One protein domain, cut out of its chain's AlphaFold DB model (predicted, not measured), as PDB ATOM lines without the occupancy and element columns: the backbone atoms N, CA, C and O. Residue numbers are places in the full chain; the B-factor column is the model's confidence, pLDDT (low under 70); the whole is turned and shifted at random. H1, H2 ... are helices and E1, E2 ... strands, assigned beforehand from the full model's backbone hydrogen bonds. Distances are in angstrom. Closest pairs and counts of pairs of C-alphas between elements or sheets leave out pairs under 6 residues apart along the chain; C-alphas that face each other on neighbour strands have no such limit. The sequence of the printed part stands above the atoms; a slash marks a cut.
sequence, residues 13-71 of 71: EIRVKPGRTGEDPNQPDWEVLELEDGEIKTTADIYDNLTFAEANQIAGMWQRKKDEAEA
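AT A GLANCE: This is residues 13 to 71 of the 71 residues of an uncharacterized protein of Blastocatellia bacterium (UniProt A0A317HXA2). A small three-stranded sheet has one long helix, H1, packed along one face over its inner strand E2, with no named helix on the other face: two layers. H1 reaches toward one end of the long axis, and the loop of residues 19 to 29 lies at the other. The printed part has 59 residues, with three named strands and one named helix in the order E1, E2, E3, H1; the sheet runs E1 - E2 - E3, all antiparallel, and the class is mixed. The whole is compact, with a radius of gyration of the C-alphas of 11.7 A, yet elongated, spanning 36 by 21 by 15 A.

HOW THE PARTS SIT: Start at E1, residues 13 to 18, and find E2, residues 30 to 36, beside it as an antiparallel hairpin at 152 degrees; N 15 and O 33 are 2.8 A apart, within hydrogen-bond range. E3, residues 46 to 50, forms the next hairpin with E2 at 167 degrees, with N 32 and O 47 at 2.8 A, and completes a meander, each strand the antiparallel neighbour of the one before. H1, residues 52 to 70, is on the sheet at a height of 8.5 A, along the strands, at 8 degrees to E2 on the local plane. Its closest C-alphas to E2 are those of Ala 55 and Val 32, 5.8 A apart; to E1, those of Ala 59 and Ile 14, 6.0 A. E3 and H1 are near each other. In H1 every O i to N i+4 pair is within hydrogen-bond range.

IN THESE COORDINATES: Find C-alpha 13 at (15.179, -9.110, -8.659), where E1 begins its 16.4 A. E2 measures 19.8 A and E3 10.9 A. H1 runs 27.0 A, from C-alpha 52 at (2.111, -19.720, -2.803) to C-alpha 70 at (26.940, -13.822, -11.570).

THE WHOLE: The C-alphas farthest apart, those of Thr 21 and Ala 71, are 37.8 A apart. The printed part has no cut; the link E1 to E2 is long, E2 to E3 short, E3 to H1 tight. Look for pLDDT under 70 at residues 22 and 71.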
ATOM      1  N   GLU A  13      15.875  -8.665  -9.874       91.38
ATOM      2  CA  GLU A  13      15.179  -9.110  -8.659       91.38
ATOM      3  C   GLU A  13      14.083 -10.120  -9.012       91.38
ATOM      4  O   GLU A  13      13.299  -9.899  -9.933       91.38
ATOM      5  N   ILE A  14      13.995 -11.217  -8.253       93.81
ATOM      6  CA  ILE A  14      12.879 -12.161  -8.350       93.81
ATOM      7  C   ILE A  14      11.893 -11.902  -7.217       93.81
ATOM      8  O   ILE A  14      12.250 -11.970  -6.039       93.81
ATOM      9  N   ARG A  15      10.628 -11.652  -7.557       94.50
ATOM     10  CA  ARG A  15       9.593 -11.282  -6.591       94.50
ATOM     11  C   ARG A  15       8.366 -12.174  -6.692       94.50
ATOM     12  O   ARG A  15       7.787 -12.331  -7.759       94.50
ATOM     13  N   VAL A  16       7.923 -12.685  -5.547       94.00
ATOM     14  CA  VAL A  16       6.622 -13.348  -5.393       94.00
ATOM     15  C   VAL A  16       5.598 -12.314  -4.939       94.00
ATOM     16  O   VAL A  16       5.858 -11.556  -4.000       94.00
ATOM     17  N   LYS A  17       4.424 -12.279  -5.568       92.94
ATOM     18  CA  LYS A  17       3.313 -11.430  -5.123       92.94
ATOM     19  C   LYS A  17       1.967 -12.154  -5.269       92.94
ATOM     20  O   LYS A  17       1.853 -13.065  -6.089       92.94
ATOM     21  N   PRO A  18       0.951 -11.748  -4.497       91.88
ATOM     22  CA  PRO A  18      -0.416 -12.160  -4.761       91.88
ATOM     23  C   PRO A  18      -0.888 -11.653  -6.129       91.88
ATOM     24  O   PRO A  18      -0.518 -10.557  -6.565       91.88
ATOM     25  N   GLY A  19      -1.707 -12.473  -6.774       82.81
ATOM     26  CA  GLY A  19      -2.401 -12.203  -8.020       82.81
ATOM     27  C   GLY A  19      -3.574 -11.249  -7.849       82.81
ATOM     28  O   GLY A  19      -3.791 -10.643  -6.797       82.81
ATOM     29  N   ARG A  20      -4.364 -11.097  -8.916       74.75
ATOM     30  CA  ARG A  20      -5.430 -10.083  -8.998       74.75
ATOM     31  C   ARG A  20      -6.526 -10.249  -7.946       74.75
ATOM     32  O   ARG A  20      -7.190  -9.266  -7.621       74.75
ATOM     33  N   THR A  21      -6.736 -11.468  -7.462       75.38
ATOM     34  CA  THR A  21      -7.809 -11.831  -6.528       75.38
ATOM     35  C   THR A  21      -7.287 -12.458  -5.225       75.38
ATOM     36  O   THR A  21      -8.089 -12.823  -4.367       75.38
ATOM     37  N   GLY A  22      -5.965 -12.572  -5.055       63.94
ATOM     38  CA  GLY A  22      -5.388 -13.685  -4.302       63.94
ATOM     39  C   GLY A  22      -4.856 -13.308  -2.935       63.94
ATOM     40  O   GLY A  22      -3.706 -12.920  -2.804       63.94
ATOM     41  N   GLU A  23      -5.661 -13.491  -1.893       73.56
ATOM     42  CA  GLU A  23      -5.193 -13.437  -0.496       73.56
ATOM     43  C   GLU A  23      -5.060 -14.844   0.125       73.56
ATOM     44  O   GLU A  23      -4.604 -14.987   1.260       73.56
ATOM     45  N   ASP A  24      -5.440 -15.895  -0.615       83.62
ATOM     46  CA  ASP A  24      -5.392 -17.289  -0.164       83.62
ATOM     47  C   ASP A  24      -4.088 -17.978  -0.623       83.62
ATOM     48  O   ASP A  24      -3.865 -18.152  -1.825       83.62
ATOM     49  N   PRO A  25      -3.211 -18.409   0.302       81.69
ATOM     50  CA  PRO A  25      -1.955 -19.080  -0.037       81.69
ATOM     51  C   PRO A  25      -2.131 -20.468  -0.678       81.69
ATOM     52  O   PRO A  25      -1.182 -20.982  -1.274       81.69
ATOM     53  N   ASN A  26      -3.314 -21.081  -0.568       83.81
ATOM     54  CA  ASN A  26      -3.592 -22.418  -1.104       83.81
ATOM     55  C   ASN A  26      -4.287 -22.396  -2.468       83.81
ATOM     56  O   ASN A  26      -4.462 -23.456  -3.071       83.81
ATOM     57  N   GLN A  27      -4.703 -21.225  -2.949       88.31
ATOM     58  CA  GLN A  27      -5.303 -21.094  -4.271       88.31
ATOM     59  C   GLN A  27      -4.254 -20.693  -5.312       88.31
ATOM     60  O   GLN A  27      -3.283 -20.009  -4.972       88.31
ATOM     61  N   PRO A  28      -4.429 -21.131  -6.572       88.31
ATOM     62  CA  PRO A  28      -3.527 -20.798  -7.661       88.31
ATOM     63  C   PRO A  28      -3.766 -19.359  -8.135       88.31
ATOM     64  O   PRO A  28      -4.351 -19.115  -9.183       88.31
ATOM     65  N   ASP A  29      -3.371 -18.394  -7.317       92.12
ATOM     66  CA  ASP A  29      -3.532 -16.965  -7.591       92.12
ATOM     67  C   ASP A  29      -2.319 -16.172  -7.103       92.12
ATOM     68  O   ASP A  29      -2.437 -15.049  -6.631       92.12
ATOM     69  N   TRP A  30      -1.143 -16.789  -7.144       93.75
ATOM     70  CA  TRP A  30       0.139 -16.145  -6.896       93.75
ATOM     71  C   TRP A  30       0.913 -16.020  -8.196       93.75
ATOM     72  O   TRP A  30       0.774 -16.841  -9.108       93.75
ATOM     73  N   GLU A  31       1.747 -14.988  -8.258       94.44
ATOM     74  CA  GLU A  31       2.614 -14.709  -9.393       94.44
ATOM     75  C   GLU A  31       4.075 -14.595  -8.946       94.44
ATOM     76  O   GLU A  31       4.378 -14.085  -7.861       94.44
ATOM     77  N   VAL A  32       4.983 -15.032  -9.816       95.25
ATOM     78  CA  VAL A  32       6.423 -14.770  -9.739       95.25
ATOM     79  C   VAL A  32       6.798 -13.822 -10.866       95.25
ATOM     80  O   VAL A  32       6.369 -14.007 -12.004       95.25
ATOM     81  N   LEU A  33       7.589 -12.811 -10.534       94.50
ATOM     82  CA  LEU A  33       8.024 -11.757 -11.435       94.50
ATOM     83  C   LEU A  33       9.543 -11.676 -11.426       94.50
ATOM     84  O   LEU A  33      10.147 -11.714 -10.352       94.50
ATOM     85  N   GLU A  34      10.135 -11.474 -12.592       93.94
ATOM     86  CA  GLU A  34      11.484 -10.932 -12.697       93.94
ATOM     87  C   GLU A  34      11.409  -9.424 -12.971       93.94
ATOM     88  O   GLU A  34      10.667  -8.963 -13.841       93.94
ATOM     89  N   LEU A  35      12.139  -8.651 -12.170       92.38
ATOM     90  CA  LEU A  35      12.273  -7.209 -12.320       92.38
ATOM     91  C   LEU A  35      13.691  -6.884 -12.772       92.38
ATOM     92  O   LEU A  35      14.653  -7.326 -12.148       92.38
ATOM     93  N   GLU A  36      13.799  -6.069 -13.810       91.44
ATOM     94  CA  GLU A  36      15.040  -5.464 -14.282       91.44
ATOM     95  C   GLU A  36      15.033  -3.996 -13.835       91.44
ATOM     96  O   GLU A  36      14.154  -3.220 -14.226       91.44
ATOM     97  N   ASP A  37      15.958  -3.630 -12.952       90.00
ATOM     98  CA  ASP A  37      16.011  -2.322 -12.285       90.00
ATOM     99  C   ASP A  37      14.701  -1.930 -11.587       90.00
ATOM    100  O   ASP A  37      14.261  -0.778 -11.595       90.00
ATOM    101  N   GLY A  38      14.062  -2.920 -10.957       89.31
ATOM    102  CA  GLY A  38      12.811  -2.742 -10.220       89.31
ATOM    103  C   GLY A  38      11.570  -2.608 -11.106       89.31
ATOM    104  O   GLY A  38      10.481  -2.348 -10.588       89.31
ATOM    105  N   GLU A  39      11.697  -2.820 -12.417       91.12
ATOM    106  CA  GLU A  39      10.591  -2.780 -13.371       91.12
ATOM    107  C   GLU A  39      10.408  -4.117 -14.090       91.12
ATOM    108  O   GLU A  39      11.366  -4.778 -14.476       91.12
ATOM    109  N   ILE A  40       9.157  -4.494 -14.347       90.00
ATOM    110  CA  ILE A  40       8.854  -5.620 -15.234       90.00
ATOM    111  C   ILE A  40       9.021  -5.127 -16.674       90.00
ATOM    112  O   ILE A  40       8.246  -4.279 -17.125       90.00
ATOM    113  N   LYS A  41      10.009  -5.648 -17.405       88.62
ATOM    114  CA  LYS A  41      10.269  -5.225 -18.793       88.62
ATOM    115  C   LYS A  41       9.357  -5.924 -19.792       88.62
ATOM    116  O   LYS A  41       8.954  -5.308 -20.780       88.62
ATOM    117  N   THR A  42       8.988  -7.180 -19.539       88.56
ATOM    118  CA  THR A  42       8.042  -7.920 -20.381       88.56
ATOM    119  C   THR A  42       7.092  -8.782 -19.561       88.56
ATOM    120  O   THR A  42       7.427  -9.302 -18.505       88.56
ATOM    121  N   THR A  43       5.878  -8.984 -20.074       85.88
ATOM    122  CA  THR A  43       4.907  -9.907 -19.470       85.88
ATOM    123  C   THR A  43       5.345 -11.368 -19.557       85.88
ATOM    124  O   THR A  43       4.746 -12.210 -18.902       85.88
ATOM    125  N   ALA A  44       6.360 -11.687 -20.369       87.56
ATOM    126  CA  ALA A  44       6.972 -13.017 -20.397       87.56
ATOM    127  C   ALA A  44       7.737 -13.345 -19.101       87.56
ATOM    128  O   ALA A  44       7.921 -14.518 -18.792       87.56
ATOM    129  N   ASP A  45       8.115 -12.320 -18.333       88.12
ATOM    130  CA  ASP A  45       8.800 -12.447 -17.043       88.12
ATOM    131  C   ASP A  45       7.819 -12.647 -15.876       88.12
ATOM    132  O   ASP A  45       8.204 -12.576 -14.709       88.12
ATOM    133  N   ILE A  46       6.538 -12.873 -16.187       92.38
ATOM    134  CA  ILE A  46       5.465 -13.110 -15.226       92.38
ATOM    135  C   ILE A  46       5.012 -14.561 -15.349       92.38
ATOM    136  O   ILE A  46       4.524 -14.985 -16.396       92.38
ATOM    137  N   TYR A  47       5.134 -15.311 -14.258       92.25
ATOM    138  CA  TYR A  47       4.536 -16.635 -14.107       92.25
ATOM    139  C   TYR A  47       3.389 -16.548 -13.108       92.25
ATOM    140  O   TYR A  47       3.637 -16.349 -11.921       92.25
ATOM    141  N   ASP A  48       2.154 -16.682 -13.583       92.00
ATOM    142  CA  ASP A  48       0.923 -16.560 -12.800       92.00
ATOM    143  C   ASP A  48       0.202 -17.908 -12.613       92.00
ATOM    144  O   ASP A  48       0.675 -18.961 -13.048       92.00
ATOM    145  N   ASN A  49      -0.948 -17.873 -11.926       91.56
ATOM    146  CA  ASN A  49      -1.788 -19.043 -11.644       91.56
ATOM    147  C   ASN A  49      -1.051 -20.140 -10.843       91.56
ATOM    148  O   ASN A  49      -1.223 -21.337 -11.081       91.56
ATOM    149  N   LEU A  50      -0.212 -19.717  -9.892       92.12
ATOM    150  CA  LEU A  50       0.560 -20.584  -9.001       92.12
ATOM    151  C   LEU A  50      -0.021 -20.559  -7.590       92.12
ATOM    152  O   LEU A  50      -0.547 -19.541  -7.142       92.12
ATOM    153  N   THR A  51       0.112 -21.650  -6.843       92.75
ATOM    154  CA  THR A  51      -0.038 -21.593  -5.380       92.75
ATOM    155  C   THR A  51       1.141 -20.847  -4.752       92.75
ATOM    156  O   THR A  51       2.217 -20.739  -5.350       92.75
ATOM    157  N   PHE A  52       1.000 -20.379  -3.505       92.06
ATOM    158  CA  PHE A  52       2.111 -19.720  -2.803       92.06
ATOM    159  C   PHE A  52       3.352 -20.618  -2.716       92.06
ATOM    160  O   PHE A  52       4.484 -20.154  -2.865       92.06
ATOM    161  N   ALA A  53       3.147 -21.919  -2.493       93.44
ATOM    162  CA  ALA A  53       4.232 -22.888  -2.421       93.44
ATOM    163  C   ALA A  53       4.974 -23.011  -3.762       93.44
ATOM    164  O   ALA A  53       6.204 -22.939  -3.787       93.44
ATOM    165  N   GLU A  54       4.239 -23.135  -4.869       93.69
ATOM    166  CA  GLU A  54       4.819 -23.215  -6.216       93.69
ATOM    167  C   GLU A  54       5.557 -21.926  -6.589       93.69
ATOM    168  O   GLU A  54       6.686 -21.986  -7.083       93.69
ATOM    169  N   ALA A  55       4.978 -20.765  -6.275       94.19
ATOM    170  CA  ALA A  55       5.606 -19.471  -6.515       94.19
ATOM    171  C   ALA A  55       6.951 -19.334  -5.779       94.19
ATOM    172  O   ALA A  55       7.948 -18.930  -6.375       94.19
ATOM    173  N   ASN A  56       7.032 -19.756  -4.513       94.31
ATOM    174  CA  ASN A  56       8.297 -19.754  -3.766       94.31
ATOM    175  C   ASN A  56       9.326 -20.744  -4.330       94.31
ATOM    176  O   ASN A  56      10.523 -20.449  -4.344       94.31
ATOM    177  N   GLN A  57       8.889 -21.916  -4.800       95.25
ATOM    178  CA  GLN A  57       9.794 -22.882  -5.427       95.25
ATOM    179  C   GLN A  57      10.391 -22.340  -6.729       95.25
ATOM    180  O   GLN A  57      11.600 -22.462  -6.942       95.25
ATOM    181  N   ILE A  58       9.563 -21.727  -7.577       94.31
ATOM    182  CA  ILE A  58      10.003 -21.111  -8.833       94.31
ATOM    183  C   ILE A  58      10.937 -19.937  -8.541       94.31
ATOM    184  O   ILE A  58      12.037 -19.897  -9.093       94.31
ATOM    185  N   ALA A  59      10.564 -19.051  -7.614       94.56
ATOM    186  CA  ALA A  59      11.397 -17.918  -7.229       94.56
ATOM    187  C   ALA A  59      12.784 -18.362  -6.737       94.56
ATOM    188  O   ALA A  59      13.804 -17.849  -7.195       94.56
ATOM    189  N   GLY A  60      12.842 -19.384  -5.877       94.38
ATOM    190  CA  GLY A  60      14.108 -19.944  -5.405       94.38
ATOM    191  C   GLY A  60      14.940 -20.609  -6.508       94.38
ATOM    192  O   GLY A  60      16.169 -20.580  -6.453       94.38
ATOM    193  N   MET A  61      14.305 -21.203  -7.523       94.12
ATOM    194  CA  MET A  61      15.012 -21.743  -8.689       94.12
ATOM    195  C   MET A  61      15.627 -20.627  -9.536       94.12
ATOM    196  O   MET A  61      16.766 -20.756  -9.980       94.12
ATOM    197  N   TRP A  62      14.878 -19.553  -9.776       92.38
ATOM    198  CA  TRP A  62      15.325 -18.426 -10.591       92.38
ATOM    199  C   TRP A  62      16.453 -17.662  -9.912       92.38
ATOM    200  O   TRP A  62      17.461 -17.391 -10.558       92.38
ATOM    201  N   GLN A  63      16.333 -17.421  -8.603       90.38
ATOM    202  CA  GLN A  63      17.391 -16.793  -7.820       90.38
ATOM    203  C   GLN A  63      18.703 -17.575  -7.940       90.38
ATOM    204  O   GLN A  63      19.719 -17.002  -8.305       90.38
ATOM    205  N   ARG A  64      18.672 -18.904  -7.763       91.12
ATOM    206  CA  ARG A  64      19.877 -19.737  -7.920       91.12
ATOM    207  C   ARG A  64      20.500 -19.639  -9.308       91.12
ATOM    208  O   ARG A  64      21.716 -19.584  -9.409       91.12
ATOM    209  N   LYS A  65      19.689 -19.621 -10.371       87.25
ATOM    210  CA  LYS A  65      20.210 -19.473 -11.739       87.25
ATOM    211  C   LYS A  65      20.902 -18.129 -11.953       87.25
ATOM    212  O   LYS A  65      21.859 -18.076 -12.715       87.25
ATOM    213  N   LYS A  66      20.409 -17.062 -11.318       83.38
ATOM    214  CA  LYS A  66      21.048 -15.742 -11.365       83.38
ATOM    215  C   LYS A  66      22.340 -15.735 -10.559       83.38
ATOM    216  O   LYS A  66      23.371 -15.384 -11.117       83.38
ATOM    217  N   ASP A  67      22.306 -16.252  -9.332       84.62
ATOM    218  CA  ASP A  67      23.498 -16.383  -8.488       84.62
ATOM    219  C   ASP A  67      24.605 -17.198  -9.198       84.62
ATOM    220  O   ASP A  67      25.778 -16.856  -9.118       84.62
ATOM    221  N   GLU A  68      24.241 -18.260  -9.932       84.69
ATOM    222  CA  GLU A  68      25.170 -19.058 -10.752       84.69
ATOM    223  C   GLU A  68      25.687 -18.324 -12.000       84.69
ATOM    224  O   GLU A  68      26.772 -18.643 -12.477       84.69
ATOM    225  N   ALA A  69      24.923 -17.384 -12.559       77.50
ATOM    226  CA  ALA A  69      25.331 -16.597 -13.724       77.50
ATOM    227  C   ALA A  69      26.236 -15.410 -13.351       77.50
ATOM    228  O   ALA A  69      26.998 -14.939 -14.195       77.50
ATOM    229  N   GLU A  70      26.138 -14.926 -12.111       71.88
ATOM    230  CA  GLU A  70      26.940 -13.822 -11.570       71.88
ATOM    231  C   GLU A  70      28.244 -14.279 -10.876       71.88
ATOM    232  O   GLU A  70      29.103 -13.438 -10.602       71.88
ATOM    233  N   ALA A  71      28.406 -15.583 -10.601       65.12
ATOM    234  CA  ALA A  71      29.579 -16.191  -9.949       65.12
ATOM    235  C   ALA A  71      30.697 -16.603 -10.926       65.12
ATOM    236  O   ALA A  71      31.883 -16.432 -10.550       65.12
TER     237      ALA A  71